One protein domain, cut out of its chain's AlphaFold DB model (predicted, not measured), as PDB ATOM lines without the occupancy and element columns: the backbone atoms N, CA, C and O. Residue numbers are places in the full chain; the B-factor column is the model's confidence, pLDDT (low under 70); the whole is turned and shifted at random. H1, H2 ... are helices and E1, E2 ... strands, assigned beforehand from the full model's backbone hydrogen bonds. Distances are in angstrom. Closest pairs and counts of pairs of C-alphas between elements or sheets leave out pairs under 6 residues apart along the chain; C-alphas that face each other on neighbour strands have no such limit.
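This is residues 66 to 189 of the 190 residues of the protein "tRNA (N6-threonylcarbamoyladenosine(37)-N6)-methyltransferase TrmO" of Syntrophomonadaceae bacterium (UniProt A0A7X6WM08). A twisted sheet of five strands is covered on one face by two helices, H2 and H3, while its other face is bare; H1 crosses both helices on their side away from the sheet. The small helix H4 sits at one end of H2. The printed part has 124 residues, with four named helices and five named strands in the order H1 H2 E1 H3 E2 E3 E4 H4 E5; the sheet, E2 E1 E3 E4 E5, is mixed, and so is the class, helices and strands. The whole is compact and rounded, with a radius of gyration of the C-alphas of 13.1 A and spans of 37 by 30 by 27 A.

Begin with the sheet: find C-alpha 109 at (13.051, 30.646, 23.667), where E1, residues 109 to 115, starts its 19.3 A. E2 is residues 137 to 141, 13.1 A; E3 is 146 to 152, 20.4 A; E4 is 155 to 161, 20.1 A; E5 is 182 to 188, 19.7 A, ending at (25.493, 34.301, 31.160). Then look for H2, residues 85 to 101, 24.3 A, and H3, residues 117 to 127, 15.3 A. H1, residues 66 to 80, runs 20.7 A from (20.688, 30.598, 1.812), and H4 is residues 165 to 169, 6.1 A.

E2 and E1 are parallel at 7 degrees, with N 113 and O 138 2.9 A apart, within hydrogen-bond range. The other neighbours are antiparallel: E1 and E3 with N 112 and O 149 at 2.9 A, the hairpin E3 and E4 with N 150 and O 157 at 2.9 A, and E4 and E5 with N 158 and O 185 at 2.8 A. H2 and H3 lie on the same face, making two layers, helices on one face of a sheet. H2 is over E3 and E4 at a height of 9.0 A, and H3 is over E1 at 8.9 A; both run along the strands. E1, H3 and E2 form a strand-helix-strand unit, parallel neighbour strands with a helix between, its crossover right-handed. The hub H2 touches H3, closest at C-alphas 86 and 119, 5.0 A. H1 is not on the sheet; it touches H2 at a steep tilt of 52 degrees, closest at C-alphas 73 and 91, 5.9 A, and H3 at 55 degrees, closest at C-alphas 76 and 122, 4.7 A. H4 touches H2 at residues 85 to 86 alone, closest at C-alphas 168 and 85, 6.0 A. In H1, H3 and H4 every O i to N i+4 pair is within hydrogen-bond range; in H2, 12 of 13 are.

The C-alphas of Gln 172 and Gly 189, the two farthest apart, are 38.9 A from each other. The printed part has no cut, and the link from H4 to E5, residues 170 to 181, is long. Look for low confidence, pLDDT under 70, at residues 164 to 174 and at residue 189.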
ATOM      1  N   ASN A  66      21.585  29.806   2.664       89.19
ATOM      2  CA  ASN A  66      20.688  30.598   1.812       89.19
ATOM      3  C   ASN A  66      19.235  30.122   1.946       89.19
ATOM      4  O   ASN A  66      18.293  30.914   1.916       89.19
ATOM      5  N   THR A  67      19.047  28.819   2.159       91.44
ATOM      6  CA  THR A  67      17.735  28.227   2.420       91.44
ATOM      7  C   THR A  67      17.159  28.716   3.749       91.44
ATOM      8  O   THR A  67      15.978  29.054   3.816       91.44
ATOM      9  N   LEU A  68      17.980  28.801   4.803       91.38
ATOM     10  CA  LEU A  68      17.544  29.358   6.085       91.38
ATOM     11  C   LEU A  68      17.126  30.825   5.938       91.38
ATOM     12  O   LEU A  68      16.049  31.199   6.400       91.38
ATOM     13  N   GLU A  69      17.937  31.636   5.260       94.12
ATOM     14  CA  GLU A  69      17.613  33.034   4.974       94.12
ATOM     15  C   GLU A  69      16.269  33.166   4.248       94.12
ATOM     16  O   GLU A  69      15.398  33.909   4.701       94.12
ATOM     17  N   ALA A  70      16.056  32.395   3.180       93.38
ATOM     18  CA  ALA A  70      14.807  32.412   2.424       93.38
ATOM     19  C   ALA A  70      13.593  32.013   3.283       93.38
ATOM     20  O   ALA A  70      12.521  32.611   3.157       93.38
ATOM     21  N   ILE A  71      13.751  31.036   4.184       92.50
ATOM     22  CA  ILE A  71      12.698  30.623   5.123       92.50
ATOM     23  C   ILE A  71      12.367  31.760   6.093       92.50
ATOM     24  O   ILE A  71      11.194  32.102   6.245       92.50
ATOM     25  N   LEU A  72      13.372  32.360   6.736       94.75
ATOM     26  CA  LEU A  72      13.164  33.448   7.698       94.75
ATOM     27  C   LEU A  72      12.565  34.684   7.017       94.75
ATOM     28  O   LEU A  72      11.617  35.268   7.538       94.75
ATOM     29  N   MET A  73      13.042  35.018   5.818       95.31
ATOM     30  CA  MET A  73      12.505  36.088   4.980       95.31
ATOM     31  C   MET A  73      11.030  35.854   4.642       95.31
ATOM     32  O   MET A  73      10.209  36.760   4.779       95.31
ATOM     33  N   LYS A  74      10.665  34.626   4.248       93.69
ATOM     34  CA  LYS A  74       9.272  34.265   3.959       93.69
ATOM     35  C   LYS A  74       8.390  34.358   5.206       93.69
ATOM     36  O   LYS A  74       7.282  34.873   5.109       93.69
ATOM     37  N   LYS A  75       8.864  33.893   6.368       93.88
ATOM     38  CA  LYS A  75       8.123  33.993   7.640       93.88
ATOM     39  C   LYS A  75       7.867  35.440   8.036       93.88
ATOM     40  O   LYS A  75       6.728  35.789   8.330       93.88
ATOM     41  N   ALA A  76       8.911  36.265   7.989       95.44
ATOM     42  CA  ALA A  76       8.811  37.689   8.271       95.44
ATOM     43  C   ALA A  76       7.792  38.352   7.338       95.44
ATOM     44  O   ALA A  76       6.869  39.003   7.809       95.44
ATOM     45  N   LEU A  77       7.909  38.118   6.026       94.38
ATOM     46  CA  LEU A  77       7.040  38.735   5.025       94.38
ATOM     47  C   LEU A  77       5.583  38.280   5.140       94.38
ATOM     48  O   LEU A  77       4.682  39.097   4.992       94.38
ATOM     49  N   ASN A  78       5.338  36.998   5.408       92.88
ATOM     50  CA  ASN A  78       3.979  36.478   5.546       92.88
ATOM     51  C   ASN A  78       3.243  37.083   6.746       92.88
ATOM     52  O   ASN A  78       2.036  37.288   6.670       92.88
ATOM     53  N   HIS A  79       3.954  37.332   7.848       93.75
ATOM     54  CA  HIS A  79       3.371  37.959   9.031       93.75
ATOM     55  C   HIS A  79       3.236  39.474   8.852       93.75
ATOM     56  O   HIS A  79       2.171  40.023   9.105       93.75
ATOM     57  N   HIS A  80       4.298  40.113   8.355       95.06
ATOM     58  CA  HIS A  80       4.402  41.566   8.251       95.06
ATOM     59  C   HIS A  80       3.599  42.168   7.093       95.06
ATOM     60  O   HIS A  80       3.115  43.292   7.174       95.06
ATOM     61  N   GLY A  81       3.436  41.424   5.999       94.00
ATOM     62  CA  GLY A  81       2.626  41.815   4.845       94.00
ATOM     63  C   GLY A  81       3.347  42.659   3.789       94.00
ATOM     64  O   GLY A  81       2.892  42.701   2.647       94.00
ATOM     65  N   GLU A  82       4.490  43.271   4.101       91.75
ATOM     66  CA  GLU A  82       5.276  44.045   3.131       91.75
ATOM     67  C   GLU A  82       6.788  43.919   3.342       91.75
ATOM     68  O   GLU A  82       7.251  43.401   4.352       91.75
ATOM     69  N   LYS A  83       7.589  44.366   2.367       91.62
ATOM     70  CA  LYS A  83       9.049  44.454   2.519       91.62
ATOM     71  C   LYS A  83       9.431  45.875   2.921       91.62
ATOM     72  O   LYS A  83       9.118  46.815   2.201       91.62
ATOM     73  N   CYS A  84      10.187  46.012   4.004       90.81
ATOM     74  CA  CYS A  84      10.757  47.281   4.452       90.81
ATOM     75  C   CYS A  84      12.163  47.068   5.045       90.81
ATOM     76  O   CYS A  84      12.584  45.931   5.279       90.81
ATOM     77  N   ALA A  85      12.901  48.148   5.326       91.25
ATOM     78  CA  ALA A  85      14.237  48.044   5.927       91.25
ATOM     79  C   ALA A  85      14.233  47.319   7.281       91.25
ATOM     80  O   ALA A  85      15.143  46.539   7.562       91.25
ATOM     81  N   GLN A  86      13.197  47.537   8.094       93.38
ATOM     82  CA  GLN A  86      13.063  46.926   9.419       93.38
ATOM     83  C   GLN A  86      12.860  45.411   9.332       93.38
ATOM     84  O   GLN A  86      13.435  44.674  10.129       93.38
ATOM     85  N   LEU A  87      12.150  44.930   8.306       95.06
ATOM     86  CA  LEU A  87      12.046  43.500   8.020       95.06
ATOM     87  C   LEU A  87      13.415  42.897   7.677       95.06
ATOM     88  O   LEU A  87      13.756  41.828   8.178       95.06
ATOM     89  N   MET A  88      14.237  43.586   6.875       95.12
ATOM     90  CA  MET A  88      15.589  43.106   6.547       95.12
ATOM     91  C   MET A  88      16.486  43.041   7.792       95.12
ATOM     92  O   MET A  88      17.257  42.096   7.962       95.12
ATOM     93  N   ILE A  89      16.361  44.016   8.694       95.44
ATOM     94  CA  ILE A  89      17.054  44.012   9.988       95.44
ATOM     95  C   ILE A  89      16.571  42.833  10.847       95.44
ATOM     96  O   ILE A  89      17.404  42.097  11.375       95.44
ATOM     97  N   ALA A  90      15.258  42.598  10.927       97.56
ATOM     98  CA  ALA A  90      14.659  41.489  11.670       97.56
ATOM     99  C   ALA A  90      15.176  40.123  11.197       97.56
ATOM    100  O   ALA A  90      15.614  39.305  12.006       97.56
ATOM    101  N   VAL A  91      15.177  39.887   9.879       97.38
ATOM    102  CA  VAL A  91      15.685  38.640   9.282       97.38
ATOM    103  C   VAL A  91      17.160  38.448   9.621       97.38
ATOM    104  O   VAL A  91      17.575  37.344   9.972       97.38
ATOM    105  N   LYS A  92      17.955  39.521   9.590       97.12
ATOM    106  CA  LYS A  92      19.373  39.439   9.931       97.12
ATOM    107  C   LYS A  92      19.616  39.158  11.415       97.12
ATOM    108  O   LYS A  92      20.451  38.314  11.734       97.12
ATOM    109  N   MET A  93      18.861  39.794  12.313       98.12
ATOM    110  CA  MET A  93      18.886  39.480  13.748       98.12
ATOM    111  C   MET A  93      18.512  38.019  14.004       98.12
ATOM    112  O   MET A  93      19.187  37.335  14.767       98.12
ATOM    113  N   ALA A  94      17.486  37.514  13.318       98.00
ATOM    114  CA  ALA A  94      17.076  36.122  13.425       98.00
ATOM    115  C   ALA A  94      18.152  35.151  12.916       98.00
ATOM    116  O   ALA A  94      18.409  34.146  13.569       98.00
ATOM    117  N   LEU A  95      18.831  35.450  11.803       96.62
ATOM    118  CA  LEU A  95      19.959  34.643  11.320       96.62
ATOM    119  C   LEU A  95      21.099  34.572  12.345       96.62
ATOM    120  O   LEU A  95      21.689  33.512  12.535       96.62
ATOM    121  N   LEU A  96      21.410  35.687  13.009       96.88
ATOM    122  CA  LEU A  96      22.413  35.725  14.074       96.88
ATOM    123  C   LEU A  96      21.961  34.916  15.300       96.88
ATOM    124  O   LEU A  96      22.747  34.145  15.836       96.88
ATOM    125  N   ALA A  97      20.691  35.021  15.698       97.19
ATOM    126  CA  ALA A  97      20.138  34.238  16.800       97.19
ATOM    127  C   ALA A  97      20.037  32.732  16.490       97.19
ATOM    128  O   ALA A  97      20.231  31.908  17.383       97.19
ATOM    129  N   GLU A  98      19.767  32.344  15.238       94.81
ATOM    130  CA  GLU A  98      19.684  30.933  14.824       94.81
ATOM    131  C   GLU A  98      21.024  30.224  15.009       94.81
ATOM    132  O   GLU A  98      21.046  29.097  15.508       94.81
ATOM    133  N   LYS A  99      22.138  30.911  14.714       93.38
ATOM    134  CA  LYS A  99      23.493  30.385  14.942       93.38
ATOM    135  C   LYS A  99      23.713  29.970  16.405       93.38
ATOM    136  O   LYS A  99      24.434  29.008  16.651       93.38
ATOM    137  N   GLU A 100      23.063  30.650  17.352       94.00
ATOM    138  CA  GLU A 100      23.245  30.457  18.799       94.00
ATOM    139  C   GLU A 100      22.230  29.490  19.435       94.00
ATOM    140  O   GLU A 100      22.563  28.681  20.315       94.00
ATOM    141  N   PHE A 101      20.966  29.560  19.005       94.19
ATOM    142  CA  PHE A 101      19.856  28.837  19.640       94.19
ATOM    143  C   PHE A 101      19.243  27.727  18.781       94.19
ATOM    144  O   PHE A 101      18.482  26.906  19.311       94.19
ATOM    145  N   GLY A 102      19.565  27.672  17.486       92.56
ATOM    146  CA  GLY A 102      18.929  26.783  16.521       92.56
ATOM    147  C   GLY A 102      17.467  27.168  16.291       92.56
ATOM    148  O   GLY A 102      17.168  28.246  15.787       92.56
ATOM    149  N   LEU A 103      16.527  26.294  16.662       91.81
ATOM    150  CA  LEU A 103      15.099  26.514  16.412       91.81
ATOM    151  C   LEU A 103      14.563  27.782  17.109       91.81
ATOM    152  O   LEU A 103      14.308  27.779  18.314       91.81
ATOM    153  N   LEU A 104      14.276  28.822  16.322       94.44
ATOM    154  CA  LEU A 104      13.747  30.105  16.812       94.44
ATOM    155  C   LEU A 104      12.271  30.074  17.244       94.44
ATOM    156  O   LEU A 104      11.795  31.002  17.890       94.44
ATOM    157  N   THR A 105      11.537  29.016  16.905       93.00
ATOM    158  CA  THR A 105      10.154  28.804  17.366       93.00
ATOM    159  C   THR A 105      10.076  27.911  18.608       93.00
ATOM    160  O   THR A 105       8.985  27.499  19.005       93.00
ATOM    161  N   ALA A 106      11.219  27.584  19.226       91.81
ATOM    162  CA  ALA A 106      11.259  26.753  20.423       91.81
ATOM    163  C   ALA A 106      10.446  27.380  21.572       91.81
ATOM    164  O   ALA A 106      10.461  28.591  21.794       91.81
ATOM    165  N   HIS A 107       9.720  26.538  22.309       90.62
ATOM    166  CA  HIS A 107       8.792  26.971  23.359       90.62
ATOM    167  C   HIS A 107       9.490  27.581  24.585       90.62
ATOM    168  O   HIS A 107       8.855  28.295  25.356       90.62
ATOM    169  N   ASP A 108      10.775  27.294  24.764       93.12
ATOM    170  CA  ASP A 108      11.633  27.784  25.841       93.12
ATOM    171  C   ASP A 108      12.509  28.978  25.416       93.12
ATOM    172  O   ASP A 108      13.262  29.494  26.239       93.12
ATOM    173  N   LEU A 109      12.396  29.436  24.162       95.88
ATOM    174  CA  LEU A 109      13.051  30.646  23.667       95.88
ATOM    175  C   LEU A 109      12.131  31.859  23.857       95.88
ATOM    176  O   LEU A 109      11.003  31.889  23.342       95.88
ATOM    177  N   LYS A 110      12.636  32.860  24.579       97.62
ATOM    178  CA  LYS A 110      12.006  34.170  24.766       97.62
ATOM    179  C   LYS A 110      12.728  35.223  23.936       97.62
ATOM    180  O   LYS A 110      13.944  35.148  23.762       97.62
ATOM    181  N   VAL A 111      11.968  36.187  23.428       98.31
ATOM    182  CA  VAL A 111      12.463  37.265  22.574       98.31
ATOM    183  C   VAL A 111      11.890  38.591  23.055       98.31
ATOM    184  O   VAL A 111      10.672  38.749  23.125       98.31
ATOM    185  N   SER A 112      12.757  39.545  23.362       98.50
ATOM    186  CA  SER A 112      12.370  40.914  23.704       98.50
ATOM    187  C   SER A 112      12.908  41.865  22.648       98.50
ATOM    188  O   SER A 112      14.071  41.763  22.260       98.50
ATOM    189  N   VAL A 113      12.072  42.772  22.157       98.56
ATOM    190  CA  VAL A 113      12.427  43.707  21.087       98.56
ATOM    191  C   VAL A 113      12.196  45.133  21.559       98.56
ATOM    192  O   VAL A 113      11.082  45.473  21.947       98.56
ATOM    193  N   THR A 114      13.234  45.962  21.468       98.31
ATOM    194  CA  THR A 114      13.141  47.415  21.646       98.31
ATOM    195  C   THR A 114      13.446  48.056  20.299       98.31
ATOM    196  O   THR A 114      14.575  47.968  19.803       98.31
ATOM    197  N   GLY A 115      12.430  48.632  19.660       96.44
ATOM    198  CA  GLY A 115      12.581  49.162  18.310       96.44
ATOM    199  C   GLY A 115      11.287  49.611  17.645       96.44
ATOM    200  O   GLY A 115      10.251  49.749  18.295       96.44
ATOM    201  N   SER A 116      11.333  49.801  16.326       95.44
ATOM    202  CA  SER A 116      10.142  50.126  15.533       95.44
ATOM    203  C   SER A 116       9.085  49.014  15.571       95.44
ATOM    204  O   SER A 116       9.396  47.827  15.732       95.44
ATOM    205  N   ARG A 117       7.820  49.376  15.325       96.56
ATOM    206  CA  ARG A 117       6.715  48.404  15.209       96.56
ATOM    207  C   ARG A 117       6.963  47.361  14.122       96.56
ATOM    208  O   ARG A 117       6.677  46.191  14.344       96.56
ATOM    209  N   CYS A 118       7.543  47.757  12.987       96.06
ATOM    210  CA  CYS A 118       7.858  46.834  11.893       96.06
ATOM    211  C   CYS A 118       8.925  45.805  12.295       96.06
ATOM    212  O   CYS A 118       8.834  44.643  11.908       96.06
ATOM    213  N   LEU A 119       9.926  46.210  13.088       96.75
ATOM    214  CA  LEU A 119      10.944  45.292  13.608       96.75
ATOM    215  C   LEU A 119      10.325  44.276  14.576       96.75
ATOM    216  O   LEU A 119      10.585  43.077  14.455       96.75
ATOM    217  N   GLY A 120       9.505  44.757  15.516       97.88
ATOM    218  CA  GLY A 120       8.788  43.909  16.470       97.88
ATOM    219  C   GLY A 120       7.878  42.901  15.773       97.88
ATOM    220  O   GLY A 120       7.973  41.703  16.028       97.88
ATOM    221  N   ASP A 121       7.057  43.372  14.840       97.81
ATOM    222  CA  ASP A 121       6.124  42.560  14.060       97.81
ATOM    223  C   ASP A 121       6.844  41.490  13.214       97.81
ATOM    224  O   ASP A 121       6.530  40.300  13.293       97.81
ATOM    225  N   ALA A 122       7.912  41.863  12.501       97.69
ATOM    226  CA  ALA A 122       8.700  40.911  11.721       97.69
ATOM    227  C   ALA A 122       9.375  39.836  12.598       97.69
ATOM    228  O   ALA A 122       9.345  38.649  12.253       97.69
ATOM    229  N   LEU A 123       9.956  40.209  13.746       98.38
ATOM    230  CA  LEU A 123      10.558  39.246  14.680       98.38
ATOM    231  C   LEU A 123       9.506  38.357  15.354       98.38
ATOM    232  O   LEU A 123       9.749  37.159  15.532       98.38
ATOM    233  N   GLN A 124       8.325  38.888  15.674       97.56
ATOM    234  CA  GLN A 124       7.200  38.087  16.151       97.56
ATOM    235  C   GLN A 124       6.777  37.055  15.099       97.56
ATOM    236  O   GLN A 124       6.607  35.883  15.434       97.56
ATOM    237  N   GLY A 125       6.689  37.449  13.828       95.25
ATOM    238  CA  GLY A 125       6.378  36.550  12.716       95.25
ATOM    239  C   GLY A 125       7.411  35.443  12.504       95.25
ATOM    240  O   GLY A 125       7.056  34.281  12.314       95.25
ATOM    241  N   ILE A 126       8.702  35.771  12.590       96.12
ATOM    242  CA  ILE A 126       9.790  34.792  12.443       96.12
ATOM    243  C   ILE A 126       9.758  33.738  13.558       96.12
ATOM    244  O   ILE A 126       9.929  32.541  13.311       96.12
ATOM    245  N   THR A 127       9.571  34.192  14.795       96.06
ATOM    246  CA  THR A 127       9.712  33.374  16.011       96.06
ATOM    247  C   THR A 127       8.407  32.711  16.433       96.06
ATOM    248  O   THR A 127       8.392  31.797  17.266       96.06
ATOM    249  N   LEU A 128       7.291  33.201  15.887       94.44
ATOM    250  CA  LEU A 128       5.934  32.909  16.331       94.44
ATOM    251  C   LEU A 128       5.785  33.089  17.850       94.44
ATOM    252  O   LEU A 128       5.001  32.402  18.504       94.44
ATOM    253  N   ALA A 129       6.601  33.955  18.452       95.31
ATOM    254  CA  ALA A 129       6.597  34.180  19.881       95.31
ATOM    255  C   ALA A 129       5.351  34.980  20.268       95.31
ATOM    256  O   ALA A 129       5.062  36.049  19.734       95.31
ATOM    257  N   LYS A 130       4.576  34.423  21.197       93.94
ATOM    258  CA  LYS A 130       3.312  35.016  21.633       93.94
ATOM    259  C   LYS A 130       3.555  36.098  22.677       93.94
ATOM    260  O   LYS A 130       4.367  35.909  23.580       93.94
ATOM    261  N   LEU A 131       2.752  37.157  22.627       94.19
ATOM    262  CA  LEU A 131       2.675  38.159  23.696       94.19
ATOM    263  C   LEU A 131       2.114  37.573  25.004       94.19
ATOM    264  O   LEU A 131       2.440  38.058  26.084       94.19
ATOM    265  N   ALA A 132       1.299  36.512  24.925       91.69
ATOM    266  CA  ALA A 132       0.627  35.902  26.072       91.69
ATOM    267  C   ALA A 132       0.426  34.377  25.934       91.69
ATOM    268  O   ALA A 132       0.514  33.803  24.848       91.69
ATOM    269  N   ASN A 133       0.093  33.732  27.057       85.81
ATOM    270  CA  ASN A 133      -0.369  32.341  27.171       85.81
ATOM    271  C   ASN A 133       0.524  31.244  26.540       85.81
ATOM    272  O   ASN A 133       0.074  30.542  25.627       85.81
ATOM    273  N   PRO A 134       1.748  30.995  27.043       89.56
ATOM    274  CA  PRO A 134       2.573  31.857  27.889       89.56
ATOM    275  C   PRO A 134       3.281  32.928  27.046       89.56
ATOM    276  O   PRO A 134       3.495  32.740  25.846       89.56
ATOM    277  N   SER A 135       3.646  34.049  27.670       94.25
ATOM    278  CA  SER A 135       4.408  35.094  26.984       94.25
ATOM    279  C   SER A 135       5.819  34.596  26.655       94.25
ATOM    280  O   SER A 135       6.545  34.130  27.535       94.25
ATOM    281  N   ARG A 136       6.183  34.684  25.377       96.56
ATOM    282  CA  ARG A 136       7.543  34.474  24.855       96.56
ATOM    283  C   ARG A 136       8.055  35.691  24.088       96.56
ATOM    284  O   ARG A 136       9.198  35.671  23.653       96.56
ATOM    285  N   PHE A 137       7.212  36.702  23.890       98.25
ATOM    286  CA  PHE A 137       7.538  37.913  23.157       98.25
ATOM    287  C   PHE A 137       7.235  39.139  24.005       98.25
ATOM    288  O   PHE A 137       6.130  39.257  24.541       98.25
ATOM    289  N   GLN A 138       8.197  40.046  24.101       98.19
ATOM    290  CA  GLN A 138       8.032  41.360  24.713       98.19
ATOM    291  C   GLN A 138       8.426  42.425  23.697       98.19
ATOM    292  O   GLN A 138       9.379  42.245  22.941       98.19
ATOM    293  N   PHE A 139       7.687  43.529  23.674       98.31
ATOM    294  CA  PHE A 139       7.924  44.616  22.739       98.31
ATOM    295  C   PHE A 139       7.856  45.961  23.454       98.31
ATOM    296  O   PHE A 139       6.901  46.230  24.183       98.31
ATOM    297  N   GLU A 140       8.864  46.789  23.208       98.25
ATOM    298  CA  GLU A 140       8.947  48.184  23.618       98.25
ATOM    299  C   GLU A 140       9.183  49.043  22.369       98.25
ATOM    300  O   GLU A 140      10.164  48.862  21.644       98.25
ATOM    301  N   GLU A 141       8.265  49.967  22.092       97.31
ATOM    302  CA  GLU A 141       8.358  50.829  20.915       97.31
ATOM    303  C   GLU A 141       9.433  51.904  21.110       97.31
ATOM    304  O   GLU A 141       9.370  52.700  22.046       97.31
ATOM    305  N   ASN A 142      10.414  51.934  20.207       94.75
ATOM    306  CA  ASN A 142      11.472  52.938  20.175       94.75
ATOM    307  C   ASN A 142      12.060  53.057  18.761       94.75
ATOM    308  O   ASN A 142      12.925  52.277  18.375       94.75
ATOM    309  N   ASP A 143      11.643  54.059  17.991       88.12
ATOM    310  CA  ASP A 143      12.106  54.241  16.605       88.12
ATOM    311  C   ASP A 143      13.569  54.708  16.477       88.12
ATOM    312  O   ASP A 143      14.086  54.838  15.368       88.12
ATOM    313  N   GLU A 144      14.261  54.977  17.588       88.81
ATOM    314  CA  GLU A 144      15.684  55.334  17.580       88.81
ATOM    315  C   GLU A 144      16.605  54.129  17.786       88.81
ATOM    316  O   GLU A 144      17.821  54.231  17.605       88.81
ATOM    317  N   GLN A 145      16.038  52.989  18.179       92.25
ATOM    318  CA  GLN A 145      16.771  51.782  18.519       92.25
ATOM    319  C   GLN A 145      16.298  50.600  17.675       92.25
ATOM    320  O   GLN A 145      15.191  50.553  17.149       92.25
ATOM    321  N   ALA A 146      17.178  49.617  17.529       96.06
ATOM    322  CA  ALA A 146      16.856  48.338  16.922       96.06
ATOM    323  C   ALA A 146      17.640  47.270  17.680       96.06
ATOM    324  O   ALA A 146      18.784  46.947  17.343       96.06
ATOM    325  N   ILE A 147      17.030  46.785  18.760       98.00
ATOM    326  CA  ILE A 147      17.622  45.843  19.706       98.00
ATOM    327  C   ILE A 147      16.709  44.623  19.811       98.00
ATOM    328  O   ILE A 147      15.500  44.758  19.993       98.00
ATOM    329  N   SER A 148      17.295  43.429  19.733       98.50
ATOM    330  CA  SER A 148      16.619  42.179  20.085       98.50
ATOM    331  C   SER A 148      17.419  41.414  21.135       98.50
ATOM    332  O   SER A 148      18.632  41.247  21.018       98.50
ATOM    333  N   VAL A 149      16.735  40.957  22.175       98.44
ATOM    334  CA  VAL A 149      17.277  40.123  23.249       98.44
ATOM    335  C   VAL A 149      16.658  38.742  23.112       98.44
ATOM    336  O   VAL A 149      15.444  38.623  22.964       98.44
ATOM    337  N   TRP A 150      17.487  37.707  23.152       98.38
ATOM    338  CA  TRP A 150      17.076  36.320  22.969       98.38
ATOM    339  C   TRP A 150      17.555  35.504  24.156       98.38
ATOM    340  O   TRP A 150      18.747  35.518  24.457       98.38
ATOM    341  N   GLU A 151      16.646  34.789  24.812       97.44
ATOM    342  CA  GLU A 151      16.922  34.090  26.069       97.44
ATOM    343  C   GLU A 151      16.423  32.643  26.012       97.44
ATOM    344  O   GLU A 151      15.264  32.388  25.674       97.44
ATOM    345  N   LYS A 152      17.288  31.688  26.371       95.38
ATOM    346  CA  LYS A 152      16.955  30.258  26.455       95.38
ATOM    347  C   LYS A 152      17.730  29.589  27.587       95.38
ATOM    348  O   LYS A 152      18.944  29.384  27.488       95.38
ATOM    349  N   GLY A 153      17.022  29.212  28.651       90.81
ATOM    350  CA  GLY A 153      17.653  28.749  29.890       90.81
ATOM    351  C   GLY A 153      18.563  29.840  30.464       90.81
ATOM    352  O   GLY A 153      18.137  30.982  30.580       90.81
ATOM    353  N   ASN A 154      19.823  29.506  30.748       90.12
ATOM    354  CA  ASN A 154      20.799  30.435  31.342       90.12
ATOM    355  C   ASN A 154      21.595  31.247  30.302       90.12
ATOM    356  O   ASN A 154      22.525  31.970  30.662       90.12
ATOM    357  N   ARG A 155      21.286  31.082  29.010       93.75
ATOM    358  CA  ARG A 155      21.982  31.754  27.908       93.75
ATOM    359  C   ARG A 155      21.130  32.895  27.383       93.75
ATOM    360  O   ARG A 155      19.961  32.677  27.053       93.75
ATOM    361  N   ALA A 156      21.741  34.061  27.229       96.56
ATOM    362  CA  ALA A 156      21.124  35.196  26.568       96.56
ATOM    363  C   ALA A 156      22.099  35.876  25.603       96.56
ATOM    364  O   ALA A 156      23.295  35.976  25.882       96.56
ATOM    365  N   ILE A 157      21.584  36.373  24.480       97.88
ATOM    366  CA  ILE A 157      22.324  37.289  23.603       97.88
ATOM    367  C   ILE A 157      21.510  38.557  23.371       97.88
ATOM    368  O   ILE A 157      20.280  38.524  23.318       97.88
ATOM    369  N   ILE A 158      22.213  39.667  23.195       98.38
ATOM    370  CA  ILE A 158      21.650  40.956  22.810       98.38
ATOM    371  C   ILE A 158      22.231  41.311  21.452       98.38
ATOM    372  O   ILE A 158      23.446  41.414  21.307       98.38
ATOM    373  N   ILE A 159      21.364  41.507  20.467       98.31
ATOM    374  CA  ILE A 159      21.732  41.895  19.111       98.31
ATOM    375  C   ILE A 159      21.271  43.330  18.896       98.31
ATOM    376  O   ILE A 159      20.075  43.616  18.904       98.31
ATOM    377  N   THR A 160      22.227  44.231  18.684       97.81
ATOM    378  CA  THR A 160      21.980  45.655  18.442       97.81
ATOM    379  C   THR A 160      22.379  46.014  17.021       97.81
ATOM    380  O   THR A 160      23.529  45.812  16.636       97.81
ATOM    381  N   PHE A 161      21.465  46.587  16.243       95.62
ATOM    382  CA  PHE A 161      21.799  47.168  14.944       95.62
ATOM    383  C   PHE A 161      22.411  48.568  15.122       95.62
ATOM    384  O   PHE A 161      21.868  49.403  15.841       95.62
ATOM    385  N   LYS A 162      23.548  48.824  14.467       91.69
ATOM    386  CA  LYS A 162      24.350  50.062  14.572       91.69
ATOM    387  C   LYS A 162      24.276  50.961  13.330       91.69
ATOM    388  O   LYS A 162      25.095  51.863  13.187       91.69
ATOM    389  N   GLY A 163      23.348  50.705  12.406       76.62
ATOM    390  CA  GLY A 163      23.185  51.542  11.210       76.62
ATOM    391  C   GLY A 163      22.631  52.936  11.519       76.62
ATOM    392  O   GLY A 163      21.987  53.143  12.548       76.62
ATOM    393  N   ASN A 164      22.860  53.885  10.609       68.81
ATOM    394  CA  ASN A 164      22.360  55.258  10.749       68.81
ATOM    395  C   ASN A 164      20.825  55.318  10.636       68.81
ATOM    396  O   ASN A 164      20.207  54.429  10.051       68.81
ATOM    397  N   LYS A 165      20.199  56.403  11.125       60.97
ATOM    398  CA  LYS A 165      18.740  56.626  10.996       60.97
ATOM    399  C   LYS A 165      18.253  56.522   9.537       60.97
ATOM    400  O   LYS A 165      17.186  55.968   9.293       60.97
ATOM    401  N   ASP A 166      19.072  56.928   8.564       57.88
ATOM    402  CA  ASP A 166      18.775  56.748   7.133       57.88
ATOM    403  C   ASP A 166      18.720  55.270   6.704       57.88
ATOM    404  O   ASP A 166      17.900  54.900   5.864       57.88
ATOM    405  N   ASP A 167      19.542  54.397   7.297       59.09
ATOM    406  CA  ASP A 167      19.520  52.953   7.021       59.09
ATOM    407  C   ASP A 167      18.270  52.279   7.599       59.09
ATOM    408  O   ASP A 167      17.827  51.248   7.089       59.09
ATOM    409  N   GLN A 168      17.700  52.869   8.654       54.78
ATOM    410  CA  GLN A 168      16.462  52.427   9.293       54.78
ATOM    411  C   GLN A 168      15.205  52.956   8.581       54.78
ATOM    412  O   GLN A 168      14.176  52.280   8.607       54.78
ATOM    413  N   ALA A 169      15.303  54.123   7.931       54.06
ATOM    414  CA  ALA A 169      14.198  54.836   7.280       54.06
ATOM    415  C   ALA A 169      14.073  54.592   5.762       54.06
ATOM    416  O   ALA A 169      13.064  54.954   5.154       54.06
ATOM    417  N   ARG A 170      15.074  53.988   5.107       55.78
ATOM    418  CA  ARG A 170      14.993  53.647   3.677       55.78
ATOM    419  C   ARG A 170      13.962  52.538   3.443       55.78
ATOM    420  O   ARG A 170      14.302  51.359   3.412       55.78
ATOM    421  N   ASN A 171      12.718  52.921   3.156       51.78
ATOM    422  CA  ASN A 171      11.595  52.048   2.764       51.78
ATOM    423  C   ASN A 171      11.839  51.166   1.510       51.78
ATOM    424  O   ASN A 171      10.913  50.540   1.013       51.78
ATOM    425  N   GLN A 172      13.063  51.105   0.975       55.97
ATOM    426  CA  GLN A 172      13.429  50.373  -0.245       55.97
ATOM    427  C   GLN A 172      14.717  49.545  -0.096       55.97
ATOM    428  O   GLN A 172      15.355  49.214  -1.094       55.97
ATOM    429  N   ARG A 173      15.148  49.203   1.128       66.00
ATOM    430  CA  ARG A 173      16.283  48.283   1.290       66.00
ATOM    431  C   ARG A 173      15.909  46.901   0.738       66.00
ATOM    432  O   ARG A 173      15.022  46.243   1.272       66.00
ATOM    433  N   THR A 174      16.576  46.475  -0.333       66.94
ATOM    434  CA  THR A 174      16.334  45.183  -1.004       66.94
ATOM    435  C   THR A 174      17.232  44.059  -0.499       66.94
ATOM    436  O   THR A 174      16.924  42.893  -0.732       66.94
ATOM    437  N   GLU A 175      18.316  44.399   0.199       82.94
ATOM    438  CA  GLU A 175      19.346  43.466   0.662       82.94
ATOM    439  C   GLU A 175      19.468  43.465   2.188       82.94
ATOM    440  O   GLU A 175      19.169  44.461   2.859       82.94
ATOM    441  N   LEU A 176      19.911  42.337   2.747       88.75
ATOM    442  CA  LEU A 176      20.145  42.229   4.181       88.75
ATOM    443  C   LEU A 176      21.358  43.076   4.595       88.75
ATOM    444  O   LEU A 176      22.378  43.063   3.905       88.75
ATOM    445  N   PRO A 177      21.298  43.778   5.742       91.25
ATOM    446  CA  PRO A 177      22.488  44.395   6.317       91.25
ATOM    447  C   PRO A 177      23.607  43.379   6.579       91.25
ATOM    448  O   PRO A 177      23.359  42.211   6.893       91.25
ATOM    449  N   SER A 178      24.854  43.841   6.477       90.94
ATOM    450  CA  SER A 178      26.030  43.008   6.742       90.94
ATOM    451  C   SER A 178      26.201  42.739   8.240       90.94
ATOM    452  O   SER A 178      25.734  43.515   9.074       90.94
ATOM    453  N   ASP A 179      26.910  41.661   8.598       91.62
ATOM    454  CA  ASP A 179      27.194  41.299  10.000       91.62
ATOM    455  C   ASP A 179      27.906  42.443  10.752       91.62
ATOM    456  O   ASP A 179      27.666  42.636  11.936       91.62
ATOM    457  N   GLN A 180      28.709  43.259  10.057       91.06
ATOM    458  CA  GLN A 180      29.433  44.404  10.635       91.06
ATOM    459  C   GLN A 180      28.511  45.526  11.135       91.06
ATOM    460  O   GLN A 180      28.936  46.363  11.926       91.06
ATOM    461  N   GLN A 181      27.258  45.563  10.675       92.75
ATOM    462  CA  GLN A 181      26.265  46.532  11.141       92.75
ATOM    463  C   GLN A 181      25.563  46.080  12.430       92.75
ATOM    464  O   GLN A 181      24.655  46.773  12.892       92.75
ATOM    465  N   PHE A 182      25.951  44.938  13.002       96.00
ATOM    466  CA  PHE A 182      25.387  44.404  14.236       96.00
ATOM    467  C   PHE A 182      26.463  44.220  15.298       96.00
ATOM    468  O   PHE A 182      27.561  43.739  15.037       96.00
ATOM    469  N   GLU A 183      26.103  44.564  16.527       97.12
ATOM    470  CA  GLU A 183      26.843  44.198  17.725       97.12
ATOM    471  C   GLU A 183      26.088  43.064  18.426       97.12
ATOM    472  O   GLU A 183      24.888  43.193  18.680       97.12
ATOM    473  N   VAL A 184      26.783  41.965  18.736       97.25
ATOM    474  CA  VAL A 184      26.233  40.827  19.488       97.25
ATOM    475  C   VAL A 184      26.943  40.742  20.834       97.25
ATOM    476  O   VAL A 184      28.158  40.570  20.890       97.25
ATOM    477  N   GLN A 185      26.182  40.863  21.919       97.06
ATOM    478  CA  GLN A 185      26.676  40.735  23.287       97.06
ATOM    479  C   GLN A 185      26.123  39.459  23.915       97.06
ATOM    480  O   GLN A 185      24.922  39.211  23.857       97.06
ATOM    481  N   TYR A 186      26.992  38.679  24.552       94.50
ATOM    482  CA  TYR A 186      26.631  37.437  25.229       94.50
ATOM    483  C   TYR A 186      26.483  37.696  26.727       94.50
ATOM    484  O   TYR A 186      27.332  38.348  27.336       94.50
ATOM    485  N   LYS A 187      25.405  37.190  27.325       88.06
ATOM    486  CA  LYS A 187      25.161  37.232  28.766       88.06
ATOM    487  C   LYS A 187      24.988  35.812  29.294       88.06
ATOM    488  O   LYS A 187      24.180  35.042  28.771       88.06
ATOM    489  N   GLU A 188      25.724  35.495  30.352       73.50
ATOM    490  CA  GLU A 188      25.493  34.301  31.160       73.50
ATOM    491  C   GLU A 188      24.703  34.690  32.417       73.50
ATOM    492  O   GLU A 188      25.194  35.470  33.228       73.50
ATOM    493  N   GLY A 189      23.492  34.136  32.557       58.84
ATOM    494  CA  GLY A 189      22.731  34.054  33.811       58.84
ATOM    495  C   GLY A 189      22.022  35.317  34.333       58.84
ATOM    496  O   GLY A 189      22.650  36.307  34.704       58.84
TER     497      GLY A 189